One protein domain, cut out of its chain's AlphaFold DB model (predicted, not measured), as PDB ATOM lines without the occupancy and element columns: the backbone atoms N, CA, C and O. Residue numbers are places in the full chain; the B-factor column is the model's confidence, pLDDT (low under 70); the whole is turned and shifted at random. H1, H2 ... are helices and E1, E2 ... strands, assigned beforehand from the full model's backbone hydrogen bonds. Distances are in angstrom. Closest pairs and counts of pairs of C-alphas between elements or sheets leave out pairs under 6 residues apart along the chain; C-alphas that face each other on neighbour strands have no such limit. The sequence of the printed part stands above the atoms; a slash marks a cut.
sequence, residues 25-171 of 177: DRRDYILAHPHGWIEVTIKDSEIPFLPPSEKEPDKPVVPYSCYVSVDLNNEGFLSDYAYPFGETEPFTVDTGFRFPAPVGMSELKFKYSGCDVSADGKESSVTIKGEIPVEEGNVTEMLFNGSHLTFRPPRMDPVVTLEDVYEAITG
ATOM      1  N   ASP A  25      -9.407  61.654  24.883       88.31
ATOM      2  CA  ASP A  25      -8.869  62.651  23.950       88.31
ATOM      3  C   ASP A  25      -7.360  62.499  23.740       88.31
ATOM      4  O   ASP A  25      -6.865  62.613  22.620       88.31
ATOM      5  N   ARG A  26      -6.609  62.227  24.812       91.69
ATOM      6  CA  ARG A  26      -5.158  62.063  24.733       91.69
ATOM      7  C   ARG A  26      -4.776  60.752  24.049       91.69
ATOM      8  O   ARG A  26      -3.854  60.751  23.238       91.69
ATOM      9  N   ARG A  27      -5.510  59.667  24.300       91.81
ATOM     10  CA  ARG A  27      -5.353  58.403  23.569       91.81
ATOM     11  C   ARG A  27      -5.647  58.600  22.082       91.81
ATOM     12  O   ARG A  27      -4.850  58.181  21.251       91.81
ATOM     13  N   ASP A  28      -6.754  59.256  21.750       93.19
ATOM     14  CA  ASP A  28      -7.158  59.489  20.362       93.19
ATOM     15  C   ASP A  28      -6.158  60.411  19.643       93.19
ATOM     16  O   ASP A  28      -5.815  60.170  18.487       93.19
ATOM     17  N   TYR A  29      -5.600  61.403  20.349       93.81
ATOM     18  CA  TYR A  29      -4.481  62.203  19.854       93.81
ATOM     19  C   TYR A  29      -3.265  61.333  19.518       93.81
ATOM     20  O   TYR A  29      -2.718  61.475  18.430       93.81
ATOM     21  N   ILE A  30      -2.845  60.425  20.406       95.25
ATOM     22  CA  ILE A  30      -1.698  59.533  20.153       95.25
ATOM     23  C   ILE A  30      -1.959  58.661  18.922       95.25
ATOM     24  O   ILE A  30      -1.111  58.590  18.039       95.25
ATOM     25  N   LEU A  31      -3.147  58.062  18.831       94.12
ATOM     26  CA  LEU A  31      -3.531  57.194  17.713       94.12
ATOM     27  C   LEU A  31      -3.595  57.931  16.364       94.12
ATOM     28  O   LEU A  31      -3.441  57.304  15.319       94.12
ATOM     29  N   ALA A  32      -3.807  59.250  16.369       95.50
ATOM     30  CA  ALA A  32      -3.810  60.085  15.167       95.50
ATOM     31  C   ALA A  32      -2.405  60.529  14.699       95.50
ATOM     32  O   ALA A  32      -2.289  61.176  13.659       95.50
ATOM     33  N   HIS A  33      -1.350  60.211  15.453       95.31
ATOM     34  CA  HIS A  33       0.045  60.558  15.161       95.31
ATOM     35  C   HIS A  33       0.906  59.284  15.072       95.31
ATOM     36  O   HIS A  33       0.410  58.201  15.392       95.31
ATOM     37  N   PRO A  34       2.187  59.369  14.654       96.38
ATOM     38  CA  PRO A  34       3.104  58.235  14.749       96.38
ATOM     39  C   PRO A  34       3.154  57.690  16.181       96.38
ATOM     40  O   PRO A  34       3.532  58.396  17.123       96.38
ATOM     41  N   HIS A  35       2.749  56.434  16.341       95.75
ATOM     42  CA  HIS A  35       2.658  55.755  17.628       95.75
ATOM     43  C   HIS A  35       3.161  54.315  17.521       95.75
ATOM     44  O   HIS A  35       3.163  53.702  16.451       95.75
ATOM     45  N   GLY A  36       3.577  53.790  18.665       95.25
ATOM     46  CA  GLY A  36       3.752  52.363  18.884       95.25
ATOM     47  C   GLY A  36       2.773  51.870  19.941       95.25
ATOM     48  O   GLY A  36       1.965  52.628  20.492       95.25
ATOM     49  N   TRP A  37       2.877  50.589  20.252       95.94
ATOM     50  CA  TRP A  37       2.112  49.943  21.305       95.94
ATOM     51  C   TRP A  37       3.042  49.490  22.416       95.94
ATOM     52  O   TRP A  37       4.151  49.027  22.168       95.94
ATOM     53  N   ILE A  38       2.570  49.577  23.652       95.81
ATOM     54  CA  ILE A  38       3.223  48.941  24.789       95.81
ATOM     55  C   ILE A  38       2.294  47.853  25.298       95.81
ATOM     56  O   ILE A  38       1.095  48.074  25.477       95.81
ATOM     57  N   GLU A  39       2.860  46.674  25.520       96.06
ATOM     58  CA  GLU A  39       2.181  45.527  26.101       96.06
ATOM     59  C   GLU A  39       2.855  45.163  27.417       96.06
ATOM     60  O   GLU A  39       4.057  44.922  27.465       96.06
ATOM     61  N   VAL A  40       2.078  45.133  28.493       96.25
ATOM     62  CA  VAL A  40       2.537  44.786  29.835       96.25
ATOM     63  C   VAL A  40       1.922  43.462  30.211       96.25
ATOM     64  O   VAL A  40       0.712  43.380  30.387       96.25
ATOM     65  N   THR A  41       2.749  42.437  30.344       96.88
ATOM     66  CA  THR A  41       2.342  41.118  30.823       96.88
ATOM     67  C   THR A  41       2.768  40.967  32.276       96.88
ATOM     68  O   THR A  41       3.944  41.132  32.593       96.88
ATOM     69  N   ILE A  42       1.828  40.637  33.154       96.44
ATOM     70  CA  ILE A  42       2.065  40.359  34.571       96.44
ATOM     71  C   ILE A  42       1.950  38.851  34.776       96.44
ATOM     72  O   ILE A  42       0.904  38.283  34.480       96.44
ATOM     73  N   LYS A  43       3.017  38.223  35.274       95.81
ATOM     74  CA  LYS A  43       3.098  36.800  35.627       95.81
ATOM     75  C   LYS A  43       3.731  36.635  36.998       95.81
ATOM     76  O   LYS A  43       4.915  36.337  37.107       95.81
ATOM     77  N   ASP A  44       2.946  36.873  38.031       93.88
ATOM     78  CA  ASP A  44       3.374  36.755  39.420       93.88
ATOM     79  C   ASP A  44       2.779  35.481  40.018       93.88
ATOM     80  O   ASP A  44       1.561  35.332  40.052       93.88
ATOM     81  N   SER A  45       3.629  34.546  40.436       92.00
ATOM     82  CA  SER A  45       3.226  33.244  40.984       92.00
ATOM     83  C   SER A  45       3.634  33.061  42.447       92.00
ATOM     84  O   SER A  45       3.619  31.936  42.941       92.00
ATOM     85  N   GLU A  46       4.065  34.131  43.119       90.38
ATOM     86  CA  GLU A  46       4.583  34.086  44.494       90.38
ATOM     87  C   GLU A  46       3.705  34.892  45.464       90.38
ATOM     88  O   GLU A  46       4.170  35.339  46.509       90.38
ATOM     89  N   ILE A  47       2.422  35.071  45.136       88.81
ATOM     90  CA  ILE A  47       1.498  35.882  45.934       88.81
ATOM     91  C   ILE A  47       1.097  35.114  47.204       88.81
ATOM     92  O   ILE A  47       0.476  34.049  47.098       88.81
ATOM     93  N   PRO A  48       1.412  35.628  48.405       85.88
ATOM     94  CA  PRO A  48       1.133  34.928  49.646       85.88
ATOM     95  C   PRO A  48      -0.310  35.129  50.110       85.88
ATOM     96  O   PRO A  48      -1.075  35.955  49.603       85.88
ATOM     97  N   PHE A  49      -0.672  34.377  51.139       81.25
ATOM     98  CA  PHE A  49      -1.859  34.622  51.940       81.25
ATOM     99  C   PHE A  49      -1.682  35.867  52.829       81.25
ATOM    100  O   PHE A  49      -0.699  35.999  53.559       81.25
ATOM    101  N   LEU A  50      -2.650  36.785  52.788       74.75
ATOM    102  CA  LEU A  50      -2.666  38.011  53.586       74.75
ATOM    103  C   LEU A  50      -3.542  37.832  54.821       74.75
ATOM    104  O   LEU A  50      -4.744  37.690  54.644       74.75
ATOM    105  N   PRO A  51      -3.024  37.901  56.060       64.38
ATOM    106  CA  PRO A  51      -3.863  37.753  57.247       64.38
ATOM    107  C   PRO A  51      -5.001  38.796  57.269       64.38
ATOM    108  O   PRO A  51      -4.804  39.921  56.796       64.38
ATOM    109  N   PRO A  52      -6.180  38.476  57.841       65.19
ATOM    110  CA  PRO A  52      -7.284  39.429  57.920       65.19
ATOM    111  C   PRO A  52      -6.844  40.677  58.686       65.19
ATOM    112  O   PRO A  52      -6.212  40.578  59.741       65.19
ATOM    113  N   SER A  53      -7.173  41.863  58.177       66.06
ATOM    114  CA  SER A  53      -6.837  43.099  58.887       66.06
ATOM    115  C   SER A  53      -7.767  43.297  60.089       66.06
ATOM    116  O   SER A  53      -8.961  43.017  60.005       66.06
ATOM    117  N   GLU A  54      -7.264  43.876  61.184       65.19
ATOM    118  CA  GLU A  54      -8.091  44.224  62.357       65.19
ATOM    119  C   GLU A  54      -9.265  45.160  62.013       65.19
ATOM    120  O   GLU A  54     -10.274  45.191  62.718       65.19
ATOM    121  N   LYS A  55      -9.141  45.939  60.931       63.38
ATOM    122  CA  LYS A  55     -10.169  46.882  60.468       63.38
ATOM    123  C   LYS A  55     -11.279  46.205  59.670       63.38
ATOM    124  O   LYS A  55     -12.377  46.746  59.596       63.38
ATOM    125  N   GLU A  56     -10.991  45.060  59.061       61.28
ATOM    126  CA  GLU A  56     -11.900  44.331  58.175       61.28
ATOM    127  C   GLU A  56     -11.739  42.817  58.410       61.28
ATOM    128  O   GLU A  56     -11.238  42.109  57.534       61.28
ATOM    129  N   PRO A  57     -12.141  42.314  59.595       60.56
ATOM    130  CA  PRO A  57     -11.883  40.934  60.024       60.56
ATOM    131  C   PRO A  57     -12.603  39.885  59.166       60.56
ATOM    132  O   PRO A  57     -12.204  38.724  59.154       60.56
ATOM    133  N   ASP A  58     -13.641  40.304  58.437       60.44
ATOM    134  CA  ASP A  58     -14.461  39.445  57.583       60.44
ATOM    135  C   ASP A  58     -13.985  39.410  56.120       60.44
ATOM    136  O   ASP A  58     -14.556  38.682  55.304       60.44
ATOM    137  N   LYS A  59     -12.981  40.215  55.744       55.50
ATOM    138  CA  LYS A  59     -12.474  40.226  54.366       55.50
ATOM    139  C   LYS A  59     -11.451  39.116  54.134       55.50
ATOM    140  O   LYS A  59     -10.710  38.759  55.050       55.50
ATOM    141  N   PRO A  60     -11.439  38.548  52.913       54.81
ATOM    142  CA  PRO A  60     -10.656  37.370  52.609       54.81
ATOM    143  C   PRO A  60      -9.165  37.607  52.772       54.81
ATOM    144  O   PRO A  60      -8.640  38.713  52.692       54.81
ATOM    145  N   VAL A  61      -8.518  36.469  52.939       58.59
ATOM    146  CA  VAL A  61      -7.142  36.293  53.350       58.59
ATOM    147  C   VAL A  61      -6.187  36.219  52.137       58.59
ATOM    148  O   VAL A  61      -5.105  35.646  52.179       58.59
ATOM    149  N   VAL A  62      -6.645  36.772  51.011       60.31
ATOM    150  CA  VAL A  62      -6.003  36.845  49.690       60.31
ATOM    151  C   VAL A  62      -6.042  38.315  49.284       60.31
ATOM    152  O   VAL A  62      -7.064  38.963  49.546       60.31
ATOM    153  N   PRO A  63      -5.004  38.874  48.638       66.38
ATOM    154  CA  PRO A  63      -5.081  40.245  48.159       66.38
ATOM    155  C   PRO A  63      -6.261  40.394  47.199       66.38
ATOM    156  O   PRO A  63      -6.336  39.705  46.185       66.38
ATOM    157  N   TYR A  64      -7.196  41.295  47.520       73.25
ATOM    158  CA  TYR A  64      -8.396  41.506  46.701       73.25
ATOM    159  C   TYR A  64      -8.037  41.950  45.279       73.25
ATOM    160  O   TYR A  64      -8.739  41.630  44.325       73.25
ATOM    161  N   SER A  65      -6.938  42.692  45.143       85.75
ATOM    162  CA  SER A  65      -6.432  43.180  43.870       85.75
ATOM    163  C   SER A  65      -4.998  43.682  43.998       85.75
ATOM    164  O   SER A  65      -4.647  44.346  44.969       85.75
ATOM    165  N   CYS A  66      -4.228  43.467  42.950       90.38
ATOM    166  CA  CYS A  66      -2.912  44.013  42.694       90.38
ATOM    167  C   CYS A  66      -3.023  45.284  41.856       90.38
ATOM    168  O   CYS A  66      -3.449  45.226  40.707       90.38
ATOM    169  N   TYR A  67      -2.629  46.433  42.392       92.75
ATOM    170  CA  TYR A  67      -2.586  47.669  41.617       92.75
ATOM    171  C   TYR A  67      -1.397  47.665  40.651       92.75
ATOM    172  O   TYR A  67      -0.255  47.453  41.066       92.75
ATOM    173  N   VAL A  68      -1.666  47.962  39.381       95.00
ATOM    174  CA  VAL A  68      -0.685  48.096  38.303       95.00
ATOM    175  C   VAL A  68      -0.762  49.519  37.761       95.00
ATOM    176  O   VAL A  68      -1.839  49.997  37.401       95.00
ATOM    177  N   SER A  69       0.378  50.197  37.635       96.06
ATOM    178  CA  SER A  69       0.438  51.443  36.873       96.06
ATOM    179  C   SER A  69       1.694  51.596  36.040       96.06
ATOM    180  O   SER A  69       2.771  51.122  36.405       96.06
ATOM    181  N   VAL A  70       1.546  52.316  34.934       96.75
ATOM    182  CA  VAL A  70       2.646  52.694  34.049       96.75
ATOM    183  C   VAL A  70       2.556  54.178  33.772       96.75
ATOM    184  O   VAL A  70       1.556  54.631  33.216       96.75
ATOM    185  N   ASP A  71       3.624  54.897  34.104       96.56
ATOM    186  CA  ASP A  71       3.833  56.275  33.685       96.56
ATOM    187  C   ASP A  71       4.922  56.304  32.597       96.56
ATOM    188  O   ASP A  71       5.954  55.640  32.738       96.56
ATOM    189  N   LEU A  72       4.711  57.091  31.542       95.94
ATOM    190  CA  LEU A  72       5.716  57.411  30.526       95.94
ATOM    191  C   LEU A  72       5.967  58.912  30.534       95.94
ATOM    192  O   LEU A  72       5.023  59.687  30.404       95.94
ATOM    193  N   ASN A  73       7.217  59.344  30.690       95.50
ATOM    194  CA  ASN A  73       7.579  60.763  30.801       95.50
ATOM    195  C   ASN A  73       6.729  61.509  31.854       95.50
ATOM    196  O   ASN A  73       6.341  62.660  31.658       95.50
ATOM    197  N   ASN A  74       6.428  60.839  32.975       92.81
ATOM    198  CA  ASN A  74       5.551  61.310  34.059       92.81
ATOM    199  C   ASN A  74       4.064  61.514  33.688       92.81
ATOM    200  O   ASN A  74       3.310  62.090  34.472       92.81
ATOM    201  N   GLU A  75       3.619  61.025  32.532       94.12
ATOM    202  CA  GLU A  75       2.211  60.941  32.136       94.12
ATOM    203  C   GLU A  75       1.680  59.525  32.416       94.12
ATOM    204  O   GLU A  75       2.347  58.550  32.090       94.12
ATOM    205  N   GLY A  76       0.497  59.390  33.028       93.25
ATOM    206  CA  GLY A  76      -0.080  58.089  33.390       93.25
ATOM    207  C   GLY A  76      -0.751  57.388  32.206       93.25
ATOM    208  O   GLY A  76      -1.766  57.864  31.693       93.25
ATOM    209  N   PHE A  77      -0.218  56.234  31.802       94.44
ATOM    210  CA  PHE A  77      -0.719  55.447  30.671       94.44
ATOM    211  C   PHE A  77      -1.593  54.261  31.068       94.44
ATOM    212  O   PHE A  77      -2.576  53.957  30.393       94.44
ATOM    213  N   LEU A  78      -1.268  53.632  32.192       94.62
ATOM    214  CA  LEU A  78      -2.022  52.525  32.766       94.62
ATOM    215  C   LEU A  78      -2.227  52.783  34.256       94.62
ATOM    216  O   LEU A  78      -1.294  53.172  34.952       94.62
ATOM    217  N   SER A  79      -3.441  52.538  34.732       93.75
ATOM    218  CA  SER A  79      -3.803  52.500  36.147       93.75
ATOM    219  C   SER A  79      -4.968  51.528  36.253       93.75
ATOM    220  O   SER A  79      -6.075  51.847  35.828       93.75
ATOM    221  N   ASP A  80      -4.686  50.305  36.687       93.62
ATOM    222  CA  ASP A  80      -5.679  49.232  36.726       93.62
ATOM    223  C   ASP A  80      -5.350  48.220  37.831       93.62
ATOM    224  O   ASP A  80      -4.331  48.321  38.520       93.62
ATOM    225  N   TYR A  81      -6.230  47.244  38.000       91.69
ATOM    226  CA  TYR A  81      -6.121  46.187  38.985       91.69
ATOM    227  C   TYR A  81      -6.000  44.822  38.305       91.69
ATOM    228  O   TYR A  81      -6.804  44.453  37.451       91.69
ATOM    229  N   ALA A  82      -5.004  44.045  38.719       91.38
ATOM    230  CA  ALA A  82      -4.890  42.626  38.428       91.38
ATOM    231  C   ALA A  82      -5.437  41.816  39.610       91.38
ATOM    232  O   ALA A  82      -5.261  42.202  40.761       91.38
ATOM    233  N   TYR A  83      -6.108  40.700  39.350       90.12
ATOM    234  CA  TYR A  83      -6.802  39.940  40.390       90.12
ATOM    235  C   TYR A  83      -6.113  38.588  40.587       90.12
ATOM    236  O   TYR A  83      -6.075  37.804  39.634       90.12
ATOM    237  N   PRO A  84      -5.555  38.312  41.780       90.19
ATOM    238  CA  PRO A  84      -4.994  37.004  42.084       90.19
ATOM    239  C   PRO A  84      -6.054  35.903  41.993       90.19
ATOM    240  O   PRO A  84      -7.202  36.092  42.397       90.19
ATOM    241  N   PHE A  85      -5.664  34.738  41.486       87.38
ATOM    242  CA  PHE A  85      -6.492  33.537  41.430       87.38
ATOM    243  C   PHE A  85      -5.718  32.311  41.930       87.38
ATOM    244  O   PHE A  85      -4.488  32.294  41.960       87.38
ATOM    245  N   GLY A  86      -6.456  31.279  42.334       85.56
ATOM    246  CA  GLY A  86      -5.919  30.047  42.917       85.56
ATOM    247  C   GLY A  86      -6.766  29.587  44.101       85.56
ATOM    248  O   GLY A  86      -7.363  30.408  44.794       85.56
ATOM    249  N   GLU A  87      -6.854  28.274  44.316       80.94
ATOM    250  CA  GLU A  87      -7.587  27.704  45.459       80.94
ATOM    251  C   GLU A  87      -6.733  27.667  46.736       80.94
ATOM    252  O   GLU A  87      -7.263  27.728  47.845       80.94
ATOM    253  N   THR A  88      -5.409  27.588  46.582       81.44
ATOM    254  CA  THR A  88      -4.422  27.523  47.666       81.44
ATOM    255  C   THR A  88      -3.225  28.405  47.342       81.44
ATOM    256  O   THR A  88      -2.908  28.598  46.170       81.44
ATOM    257  N   GLU A  89      -2.533  28.889  48.372       80.38
ATOM    258  CA  GLU A  89      -1.295  29.648  48.198       80.38
ATOM    259  C   GLU A  89      -0.149  28.792  47.600       80.38
ATOM    260  O   GLU A  89      -0.111  27.575  47.829       80.38
ATOM    261  N   PRO A  90       0.802  29.406  46.868       87.56
ATOM    262  CA  PRO A  90       0.797  30.809  46.445       87.56
ATOM    263  C   PRO A  90      -0.257  31.078  45.359       87.56
ATOM    264  O   PRO A  90      -0.475  30.266  44.458       87.56
ATOM    265  N   PHE A  91      -0.917  32.232  45.449       90.06
ATOM    266  CA  PHE A  91      -1.838  32.697  44.415       90.06
ATOM    267  C   PHE A  91      -1.060  33.172  43.188       90.06
ATOM    268  O   PHE A  91       0.142  33.440  43.242       90.06
ATOM    269  N   THR A  92      -1.752  33.266  42.058       91.38
ATOM    270  CA  THR A  92      -1.148  33.670  40.789       91.38
ATOM    271  C   THR A  92      -1.899  34.841  40.172       91.38
ATOM    272  O   THR A  92      -3.125  34.901  40.212       91.38
ATOM    273  N   VAL A  93      -1.160  35.759  39.558       93.44
ATOM    274  CA  VAL A  93      -1.660  36.737  38.593       93.44
ATOM    275  C   VAL A  93      -1.036  36.418  37.239       93.44
ATOM    276  O   VAL A  93       0.185  36.427  37.100       93.44
ATOM    277  N   ASP A  94      -1.879  36.176  36.236       94.56
ATOM    278  CA  ASP A  94      -1.501  36.054  34.824       94.56
ATOM    279  C   ASP A  94      -2.454  36.933  34.009       94.56
ATOM    280  O   ASP A  94      -3.613  36.581  33.783       94.56
ATOM    281  N   THR A  95      -2.009  38.143  33.672       94.44
ATOM    282  CA  THR A  95      -2.822  39.121  32.937       94.44
ATOM    283  C   THR A  95      -1.965  39.999  32.032       94.44
ATOM    284  O   THR A  95      -0.741  40.056  32.168       94.44
ATOM    285  N   GLY A  96      -2.610  40.701  31.103       94.06
ATOM    286  CA  GLY A  96      -1.959  41.586  30.150       94.06
ATOM    287  C   GLY A  96      -2.732  42.881  29.930       94.06
ATOM    288  O   GLY A  96      -3.959  42.882  29.870       94.06
ATOM    289  N   PHE A  97      -2.000  43.978  29.755       94.50
ATOM    290  CA  PHE A  97      -2.539  45.286  29.390       94.50
ATOM    291  C   PHE A  97      -1.837  45.790  28.140       94.50
ATOM    292  O   PHE A  97      -0.627  45.623  27.995       94.50
ATOM    293  N   ARG A  98      -2.573  46.450  27.250       93.25
ATOM    294  CA  ARG A  98      -2.005  47.052  26.045       93.25
ATOM    295  C   ARG A  98      -2.554  48.455  25.842       93.25
ATOM    296  O   ARG A  98      -3.759  48.668  25.947       93.25
ATOM    297  N   PHE A  99      -1.673  49.401  25.534       94.19
ATOM    298  CA  PHE A  99      -2.034  50.799  25.305       94.19
ATOM    299  C   PHE A  99      -1.103  51.456  24.272       94.19
ATOM    300  O   PHE A  99       0.045  51.025  24.122       94.19
ATOM    301  N   PRO A 100      -1.581  52.476  23.535       95.19
ATOM    302  CA  PRO A 100      -0.758  53.195  22.569       95.19
ATOM    303  C   PRO A 100       0.156  54.205  23.273       95.19
ATOM    304  O   PRO A 100      -0.221  54.780  24.296       95.19
ATOM    305  N   ALA A 101       1.329  54.466  22.697       96.00
ATOM    306  CA  ALA A 101       2.271  55.476  23.179       96.00
ATOM    307  C   ALA A 101       2.944  56.237  22.019       96.00
ATOM    308  O   ALA A 101       3.118  55.671  20.936       96.00
ATOM    309  N   PRO A 102       3.332  57.514  22.214       95.69
ATOM    310  CA  PRO A 102       4.085  58.268  21.212       95.69
ATOM    311  C   PRO A 102       5.416  57.592  20.865       95.69
ATOM    312  O   PRO A 102       6.101  57.095  21.757       95.69
ATOM    313  N   VAL A 103       5.803  57.626  19.587       96.75
ATOM    314  CA  VAL A 103       7.111  57.123  19.127       96.75
ATOM    315  C   VAL A 103       8.258  57.904  19.769       96.75
ATOM    316  O   VAL A 103       8.216  59.132  19.856       96.75
ATOM    317  N   GLY A 104       9.310  57.189  20.169       95.81
ATOM    318  CA  GLY A 104      10.533  57.754  20.733       95.81
ATOM    319  C   GLY A 104      11.030  57.009  21.970       95.81
ATOM    320  O   GLY A 104      10.476  55.989  22.374       95.81
ATOM    321  N   MET A 105      12.091  57.535  22.582       96.50
ATOM    322  CA  MET A 105      12.559  57.075  23.891       96.50
ATOM    323  C   MET A 105      11.735  57.744  24.989       96.50
ATOM    324  O   MET A 105      11.619  58.969  25.005       96.50
ATOM    325  N   SER A 106      11.172  56.951  25.901       94.75
ATOM    326  CA  SER A 106      10.389  57.451  27.038       94.75
ATOM    327  C   SER A 106      10.986  57.017  28.371       94.75
ATOM    328  O   SER A 106      11.388  55.863  28.520       94.75
ATOM    329  N   GLU A 107      10.978  57.920  29.355       97.00
ATOM    330  CA  GLU A 107      11.208  57.566  30.757       97.00
ATOM    331  C   GLU A 107      10.036  56.702  31.230       97.00
ATOM    332  O   GLU A 107       8.893  57.153  31.256       97.00
ATOM    333  N   LEU A 108      10.317  55.460  31.604       97.06
ATOM    334  CA  LEU A 108       9.349  54.523  32.147       97.06
ATOM    335  C   LEU A 108       9.358  54.581  33.672       97.06
ATOM    336  O   LEU A 108      10.411  54.490  34.308       97.06
ATOM    337  N   LYS A 109       8.164  54.570  34.259       97.69
ATOM    338  CA  LYS A 109       7.951  54.215  35.659       97.69
ATOM    339  C   LYS A 109       6.809  53.209  35.769       97.69
ATOM    340  O   LYS A 109       5.639  53.551  35.632       97.69
ATOM    341  N   PHE A 110       7.165  51.964  36.047       97.31
ATOM    342  CA  PHE A 110       6.240  50.875  36.339       97.31
ATOM    343  C   PHE A 110       6.056  50.745  37.854       97.31
ATOM    344  O   PHE A 110       7.038  50.783  38.602       97.31
ATOM    345  N   LYS A 111       4.818  50.564  38.311       96.12
ATOM    346  CA  LYS A 111       4.494  50.265  39.708       96.12
ATOM    347  C   LYS A 111       3.564  49.061  39.790       96.12
ATOM    348  O   LYS A 111       2.561  49.001  39.085       96.12
ATOM    349  N   TYR A 112       3.878  48.164  40.716       94.62
ATOM    350  CA  TYR A 112       3.046  47.041  41.127       94.62
ATOM    351  C   TYR A 112       2.939  47.038  42.654       94.62
ATOM    352  O   TYR A 112       3.955  47.197  43.337       94.62
ATOM    353  N   SER A 113       1.735  46.954  43.216       91.31
ATOM    354  CA  SER A 113       1.544  47.014  44.674       91.31
ATOM    355  C   SER A 113       0.249  46.368  45.148       91.31
ATOM    356  O   SER A 113      -0.682  46.206  44.366       91.31
ATOM    357  N   GLY A 114       0.165  46.080  46.446       86.00
ATOM    358  CA  GLY A 114      -1.071  45.611  47.088       86.00
ATOM    359  C   GLY A 114      -1.324  44.106  46.963       86.00
ATOM    360  O   GLY A 114      -2.359  43.635  47.410       86.00
ATOM    361  N   CYS A 115      -0.382  43.355  46.386       84.44
ATOM    362  CA  CYS A 115      -0.426  41.889  46.271       84.44
ATOM    363  C   CYS A 115       0.190  41.163  47.461       84.44
ATOM    364  O   CYS A 115       0.080  39.954  47.575       84.44
ATOM    365  N   ASP A 116       0.903  41.884  48.310       78.88
ATOM    366  CA  ASP A 116       1.577  41.337  49.471       78.88
ATOM    367  C   ASP A 116       1.633  42.429  50.549       78.88
ATOM    368  O   ASP A 116       1.595  43.626  50.230       78.88
ATOM    369  N   VAL A 117       1.707  42.027  51.814       71.38
ATOM    370  CA  VAL A 117       1.955  42.913  52.950       71.38
ATOM    371  C   VAL A 117       3.216  42.460  53.669       71.38
ATOM    372  O   VAL A 117       3.386  41.295  54.018       71.38
ATOM    373  N   SER A 118       4.106  43.403  53.945       66.38
ATOM    374  CA  SER A 118       5.283  43.141  54.759       66.38
ATOM    375  C   SER A 118       4.893  42.782  56.196       66.38
ATOM    376  O   SER A 118       3.790  43.064  56.666       66.38
ATOM    377  N   ALA A 119       5.835  42.199  56.944       61.06
ATOM    378  CA  ALA A 119       5.622  41.784  58.335       61.06
ATOM    379  C   ALA A 119       5.185  42.928  59.281       61.06
ATOM    380  O   ALA A 119       4.631  42.663  60.344       61.06
ATOM    381  N   ASP A 120       5.421  44.193  58.912       64.75
ATOM    382  CA  ASP A 120       4.950  45.389  59.625       64.75
ATOM    383  C   ASP A 120       3.572  45.897  59.147       64.75
ATOM    384  O   ASP A 120       3.156  46.996  59.518       64.75
ATOM    385  N   GLY A 121       2.855  45.106  58.340       63.91
ATOM    386  CA  GLY A 121       1.491  45.378  57.886       63.91
ATOM    387  C   GLY A 121       1.381  46.461  56.811       63.91
ATOM    388  O   GLY A 121       0.306  47.037  56.639       63.91
ATOM    389  N   LYS A 122       2.475  46.783  56.110       71.00
ATOM    390  CA  LYS A 122       2.461  47.734  54.990       71.00
ATOM    391  C   LYS A 122       2.350  46.990  53.671       71.00
ATOM    392  O   LYS A 122       2.968  45.951  53.494       71.00
ATOM    393  N   GLU A 123       1.604  47.547  52.726       76.94
ATOM    394  CA  GLU A 123       1.550  46.996  51.373       76.94
ATOM    395  C   GLU A 123       2.940  47.018  50.730       76.94
ATOM    396  O   GLU A 123       3.584  48.070  50.623       76.94
ATOM    397  N   SER A 124       3.381  45.852  50.268       81.25
ATOM    398  CA  SER A 124       4.563  45.723  49.431       81.25
ATOM    399  C   SER A 124       4.314  46.449  48.106       81.25
ATOM    400  O   SER A 124       3.245  46.350  47.491       81.25
ATOM    401  N   SER A 125       5.312  47.209  47.656       88.62
ATOM    402  CA  SER A 125       5.282  47.879  46.361       88.62
ATOM    403  C   SER A 125       6.620  47.733  45.658       88.62
ATOM    404  O   SER A 125       7.670  48.062  46.205       88.62
ATOM    405  N   VAL A 126       6.551  47.303  44.405       92.62
ATOM    406  CA  VAL A 126       7.663  47.309  43.466       92.62
ATOM    407  C   VAL A 126       7.501  48.526  42.567       92.62
ATOM    408  O   VAL A 126       6.446  48.744  41.973       92.62
ATOM    409  N   THR A 127       8.543  49.351  42.484       95.38
ATOM    410  CA  THR A 127       8.620  50.453  41.520       95.38
ATOM    411  C   THR A 127       9.885  50.288  40.700       95.38
ATOM    412  O   THR A 127      10.985  50.299  41.248       95.38
ATOM    413  N   ILE A 128       9.726  50.161  39.387       95.88
ATOM    414  CA  ILE A 128      10.826  50.006  38.437       95.88
ATOM    415  C   ILE A 128      10.841  51.231  37.537       95.88
ATOM    416  O   ILE A 128       9.812  51.632  36.997       95.88
ATOM    417  N   LYS A 129      12.022  51.834  37.398       96.56
ATOM    418  CA  LYS A 129      12.262  52.968  36.508       96.56
ATOM    419  C   LYS A 129      13.276  52.583  35.445       96.56
ATOM    420  O   LYS A 129      14.182  51.800  35.725       96.56
ATOM    421  N   GLY A 130      13.140  53.147  34.257       93.81
ATOM    422  CA  GLY A 130      14.067  52.906  33.159       93.81
ATOM    423  C   GLY A 130      13.729  53.751  31.946       93.81
ATOM    424  O   GLY A 130      12.954  54.697  32.038       93.81
ATOM    425  N   GLU A 131      14.289  53.380  30.806       94.62
ATOM    426  CA  GLU A 131      13.945  53.961  29.514       94.62
ATOM    427  C   GLU A 131      13.446  52.858  28.594       94.62
ATOM    428  O   GLU A 131      13.968  51.741  28.619       94.62
ATOM    429  N   ILE A 132      12.439  53.173  27.783       94.25
ATOM    430  CA  ILE A 132      11.908  52.245  26.789       94.25
ATOM    431  C   ILE A 132      11.837  52.901  25.410       94.25
ATOM    432  O   ILE A 132      11.410  54.058  25.313       94.25
ATOM    433  N   PRO A 133      12.224  52.184  24.342       94.81
ATOM    434  CA  PRO A 133      11.920  52.600  22.986       94.81
ATOM    435  C   PRO A 133      10.458  52.280  22.661       94.81
ATOM    436  O   PRO A 133       9.970  51.175  22.913       94.81
ATOM    437  N   VAL A 134       9.771  53.246  22.063       95.06
ATOM    438  CA  VAL A 134       8.482  53.056  21.399       95.06
ATOM    439  C   VAL A 134       8.711  53.263  19.909       95.06
ATOM    440  O   VAL A 134       9.014  54.371  19.466       95.06
ATOM    441  N   GLU A 135       8.606  52.183  19.146       94.94
ATOM    442  CA  GLU A 135       8.826  52.178  17.702       94.94
ATOM    443  C   GLU A 135       7.492  52.206  16.951       94.94
ATOM    444  O   GLU A 135       6.510  51.596  17.374       94.94
ATOM    445  N   GLU A 136       7.457  52.921  15.827       94.94
ATOM    446  CA  GLU A 136       6.243  53.069  15.024       94.94
ATOM    447  C   GLU A 136       5.755  51.713  14.499       94.94
ATOM    448  O   GLU A 136       6.527  50.951  13.918       94.94
ATOM    449  N   GLY A 137       4.472  51.407  14.713       88.38
ATOM    450  CA  GLY A 137       3.859  50.158  14.243       88.38
ATOM    451  C   GLY A 137       4.355  48.884  14.941       88.38
ATOM    452  O   GLY A 137       3.954  47.783  14.557       88.38
ATOM    453  N   ASN A 138       5.191  49.014  15.974       94.81
ATOM    454  CA  ASN A 138       5.692  47.902  16.771       94.81
ATOM    455  C   ASN A 138       5.059  47.887  18.167       94.81
ATOM    456  O   ASN A 138       4.565  48.890  18.684       94.81
ATOM    457  N   VAL A 139       5.099  46.712  18.783       95.69
ATOM    458  CA  VAL A 139       4.733  46.441  20.165       95.69
ATOM    459  C   VAL A 139       6.013  46.269  20.970       95.69
ATOM    460  O   VAL A 139       6.779  45.330  20.735       95.69
ATOM    461  N   THR A 140       6.216  47.143  21.947       95.31
ATOM    462  CA  THR A 140       7.222  46.990  22.996       95.31
ATOM    463  C   THR A 140       6.625  46.154  24.126       95.31
ATOM    464  O   THR A 140       5.720  46.591  24.837       95.31
ATOM    465  N   GLU A 141       7.118  44.927  24.281       94.81
ATOM    466  CA  GLU A 141       6.663  43.981  25.301       94.81
ATOM    467  C   GLU A 141       7.473  44.123  26.598       94.81
ATOM    468  O   GLU A 141       8.698  43.970  26.610       94.81
ATOM    469  N   MET A 142       6.766  44.346  27.703       95.94
ATOM    470  CA  MET A 142       7.289  44.345  29.065       95.94
ATOM    471  C   MET A 142       6.694  43.159  29.828       95.94
ATOM    472  O   MET A 142       5.474  43.033  29.921       95.94
ATOM    473  N   LEU A 143       7.531  42.293  30.398       96.69
ATOM    474  CA  LEU A 143       7.090  41.168  31.224       96.69
ATOM    475  C   LEU A 143       7.539  41.367  32.660       96.69
ATOM    476  O   LEU A 143       8.739  41.426  32.936       96.69
ATOM    477  N   PHE A 144       6.568  41.440  33.557       96.31
ATOM    478  CA  PHE A 144       6.776  41.534  34.987       96.31
ATOM    479  C   PHE A 144       6.513  40.186  35.652       96.31
ATOM    480  O   PHE A 144       5.472  39.582  35.405       96.31
ATOM    481  N   ASN A 145       7.431  39.728  36.503       93.75
ATOM    482  CA  ASN A 145       7.348  38.411  37.146       93.75
ATOM    483  C   ASN A 145       7.109  38.450  38.670       93.75
ATOM    484  O   ASN A 145       7.536  37.546  39.377       93.75
ATOM    485  N   GLY A 146       6.528  39.535  39.189       90.62
ATOM    486  CA  GLY A 146       6.363  39.768  40.634       90.62
ATOM    487  C   GLY A 146       7.481  40.616  41.253       90.62
ATOM    488  O   GLY A 146       7.249  41.350  42.211       90.62
ATOM    489  N   SER A 147       8.680  40.622  40.660       91.12
ATOM    490  CA  SER A 147       9.834  41.366  41.198       91.12
ATOM    491  C   SER A 147      10.650  42.120  40.149       91.12
ATOM    492  O   SER A 147      11.184  43.193  40.432       91.12
ATOM    493  N   HIS A 148      10.728  41.600  38.927       93.75
ATOM    494  CA  HIS A 148      11.556  42.137  37.854       93.75
ATOM    495  C   HIS A 148      10.715  42.436  36.622       93.75
ATOM    496  O   HIS A 148       9.796  41.690  36.288       93.75
ATOM    497  N   LEU A 149      11.082  43.506  35.917       94.25
ATOM    498  CA  LEU A 149      10.542  43.849  34.607       94.25
ATOM    499  C   LEU A 149      11.592  43.519  33.547       94.25
ATOM    500  O   LEU A 149      12.726  43.990  33.617       94.25
ATOM    501  N   THR A 150      11.211  42.705  32.574       94.38
ATOM    502  CA  THR A 150      12.053  42.327  31.437       94.38
ATOM    503  C   THR A 150      11.451  42.862  30.151       94.38
ATOM    504  O   THR A 150      10.233  42.877  29.989       94.38
ATOM    505  N   PHE A 151      12.305  43.299  29.233       91.62
ATOM    506  CA  PHE A 151      11.889  43.795  27.927       91.62
ATOM    507  C   PHE A 151      12.175  42.738  26.877       91.62
ATOM    508  O   PHE A 151      13.273  42.174  26.836       91.62
ATOM    509  N   ARG A 152      11.194  42.469  26.022       89.00
ATOM    510  CA  ARG A 152      11.422  41.673  24.818       89.00
ATOM    511  C   ARG A 152      11.774  42.574  23.640       89.00
ATOM    512  O   ARG A 152      11.434  43.757  23.655       89.00
ATOM    513  N   PRO A 153      12.447  42.020  22.618       85.56
ATOM    514  CA  PRO A 153      12.625  42.723  21.359       85.56
ATOM    515  C   PRO A 153      11.270  43.214  20.827       85.56
ATOM    516  O   PRO A 153      10.309  42.437  20.873       85.56
ATOM    517  N   PRO A 154      11.181  44.458  20.324       85.62
ATOM    518  CA  PRO A 154       9.973  44.946  19.681       85.62
ATOM    519  C   PRO A 154       9.534  44.005  18.560       85.62
ATOM    520  O   PRO A 154      10.358  43.492  17.795       85.62
ATOM    521  N   ARG A 155       8.226  43.778  18.459       91.69
ATOM    522  CA  ARG A 155       7.624  43.003  17.369       91.69
ATOM    523  C   ARG A 155       6.651  43.864  16.595       91.69
ATOM    524  O   ARG A 155       5.992  44.710  17.183       91.69
ATOM    525  N   MET A 156       6.498  43.603  15.306       90.94
ATOM    526  CA  MET A 156       5.453  44.242  14.510       90.94
ATOM    527  C   MET A 156       4.080  43.983  15.136       90.94
ATOM    528  O   MET A 156       3.796  42.851  15.545       90.94
ATOM    529  N   ASP A 157       3.251  45.023  15.230       83.81
ATOM    530  CA  ASP A 157       1.880  44.876  15.704       83.81
ATOM    531  C   ASP A 157       1.075  44.067  14.677       83.81
ATOM    532  O   ASP A 157       0.917  44.504  13.532       83.81
ATOM    533  N   PRO A 158       0.626  42.844  15.016       78.81
ATOM    534  CA  PRO A 158      -0.075  42.017  14.056       78.81
ATOM    535  C   PRO A 158      -1.482  42.567  13.830       78.81
ATOM    536  O   PRO A 158      -2.212  42.866  14.775       78.81
ATOM    537  N   VAL A 159      -1.913  42.590  12.571       77.44
ATOM    538  CA  VAL A 159      -3.344  42.658  12.266       77.44
ATOM    539  C   VAL A 159      -3.950  41.319  12.681       77.44
ATOM    540  O   VAL A 159      -3.749  40.318  12.000       77.44
ATOM    541  N   VAL A 160      -4.648  41.294  13.817       76.25
ATOM    542  CA  VAL A 160      -5.351  40.099  14.304       76.25
ATOM    543  C   VAL A 160      -6.717  40.018  13.632       76.25
ATOM    544  O   VAL A 160      -7.550  40.914  13.773       76.25
ATOM    545  N   THR A 161      -6.955  38.935  12.903       81.75
ATOM    546  CA  THR A 161      -8.241  38.624  12.271       81.75
ATOM    547  C   THR A 161      -9.105  37.733  13.166       81.75
ATOM    548  O   THR A 161      -8.625  37.126  14.126       81.75
ATOM    549  N   LEU A 162     -10.403  37.625  12.861       82.25
ATOM    550  CA  LEU A 162     -11.283  36.681  13.565       82.25
ATOM    551  C   LEU A 162     -10.838  35.229  13.342       82.25
ATOM    552  O   LEU A 162     -10.991  34.392  14.231       82.25
ATOM    553  N   GLU A 163     -10.258  34.935  12.179       84.31
ATOM    554  CA  GLU A 163      -9.667  33.644  11.854       84.31
ATOM    555  C   GLU A 163      -8.474  33.318  12.759       84.31
ATOM    556  O   GLU A 163      -8.384  32.186  13.231       84.31
ATOM    557  N   ASP A 164      -7.611  34.295  13.059       80.25
ATOM    558  CA  ASP A 164      -6.473  34.103  13.970       80.25
ATOM    559  C   ASP A 164      -6.951  33.763  15.390       80.25
ATOM    560  O   ASP A 164      -6.412  32.869  16.044       80.25
ATOM    561  N   VAL A 165      -8.021  34.421  15.856       80.75
ATOM    562  CA  VAL A 165      -8.647  34.122  17.157       80.75
ATOM    563  C   VAL A 165      -9.260  32.721  17.159       80.75
ATOM    564  O   VAL A 165      -9.067  31.953  18.104       80.75
ATOM    565  N   TYR A 166      -9.990  32.364  16.100       84.56
ATOM    566  CA  TYR A 166     -10.597  31.042  15.973       84.56
ATOM    567  C   TYR A 166      -9.539  29.932  15.952       84.56
ATOM    568  O   TYR A 166      -9.693  28.919  16.637       84.56
ATOM    569  N   GLU A 167      -8.448  30.125  15.209       88.25
ATOM    570  CA  GLU A 167      -7.327  29.189  15.162       88.25
ATOM    571  C   GLU A 167      -6.655  29.051  16.532       88.25
ATOM    572  O   GLU A 167      -6.426  27.925  16.968       88.25
ATOM    573  N   ALA A 168      -6.420  30.152  17.252       83.69
ATOM    574  CA  ALA A 168      -5.815  30.117  18.585       83.69
ATOM    575  C   ALA A 168      -6.659  29.337  19.611       83.69
ATOM    576  O   ALA A 168      -6.112  28.596  20.426       83.69
ATOM    577  N   ILE A 169      -7.989  29.469  19.563       84.31
ATOM    578  CA  ILE A 169      -8.899  28.792  20.504       84.31
ATOM    579  C   ILE A 169      -9.105  27.321  20.128       84.31
ATOM    580  O   ILE A 169      -9.208  26.457  20.999       84.31
ATOM    581  N   THR A 170      -9.216  27.021  18.833       87.19
ATOM    582  CA  THR A 170      -9.654  25.695  18.364       87.19
ATOM    583  C   THR A 170      -8.527  24.815  17.830       87.19
ATOM    584  O   THR A 170      -8.747  23.625  17.591       87.19
ATOM    585  N   GLY A 171      -7.345  25.385  17.588       86.06
ATOM    586  CA  GLY A 171      -6.237  24.742  16.882       86.06
ATOM    587  C   GLY A 171      -6.533  24.447  15.406       86.06
ATOM    588  O   GLY A 171      -5.828  23.650  14.787       86.06
TER     589      GLY A 171
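AT A GLANCE: This is residues 25 to 171 of the 177 residues of an uncharacterized protein of Actinobacteria bacterium RBG_13_63_9 (UniProt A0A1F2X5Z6). Two twisted four-stranded sheets lie face to face as a sandwich, their strands running nearly the same line, 20 degrees from sheet to sheet. Helix H1 packs across one end of E4, the long loop of residues 48 to 65 lies at the other end of the sandwich, and residues 159 to 171, with H2, stick out as a free arm. The printed part has 147 residues with two named helices and eight named strands, in the order H1 E1 E2 E3 E4 E5 E6 E7 E8 H2. One sheet runs E3 E2 E5 E6, antiparallel throughout; the other runs E4 E1 E7 E8 and is mixed. The class is mostly strand, and the whole is only just compact, close to loose, with a radius of gyration of the C-alphas of 17.6 A and spans of 51 by 42 by 28 A.

IN THESE COORDINATES: Begin with E5, residues 104 to 117: find C-alpha 104 at (10.533, 57.754, 20.733), from where the strand runs 36.5 A and bends by 51 degrees at residue 114. In its sheet look also for E2, residues 66 to 72, E3, residues 75 to 82, and E6, residues 123 to 134, 31.4 A long, which bends by 64 degrees at residue 131. The other sheet holds E1, residues 35 to 47, 34.6 A; E4, residues 91 to 102, 35.0 A; E7, residues 138 to 144; and E8, residues 149 to 151. H1, residues 25 to 31, begins at C-alpha 25 (-8.869, 62.651, 23.950), and H2, residues 162 to 170, ends at C-alpha 170 (-9.654, 25.695, 18.364).

HOW THE PARTS SIT: Across the hairpin E5 and E6, find N 108 and O 130 at 2.8 A; between the antiparallel E2 and E5, N 67 and O 113 at 2.8 A; across the hairpin E2 and E3, N 68 and O 80 at 2.8 A. In the other sheet, E4 and E1 are antiparallel, with N 40 and O 97 at 2.8 A. E1 and E7 are parallel, with N 41 and O 142 at 2.8 A. E7 and E8 form a hairpin, with N 143 and O 150 at 2.8 A. Between the sheets, the closest C-alphas of E1 and E6 are those of Gly 36 and Val 134, 5.4 A apart. H1 is on the sheet E4 E1 E7 E8 at a height over the sheet of 7.0 A; its closest C-alpha pair with E4 is Ile 30 and Pro 102, 6.0 A. H2 is on neither sheet. In H1 and H2 every O i to N i+4 pair is within hydrogen-bond range.

THE WHOLE: The two C-alphas farthest apart, those of Glu 54 and Glu 163, are 51.6 A apart. Without residues 159 to 171 the body spans 50 by 25 by 23 A. The printed part has no cut, and the link from E1 to E2 is long, with 18 residues. Mean pLDDT of the printed part is 87.5; residues 51 to 63 and 118 to 121 are under 70.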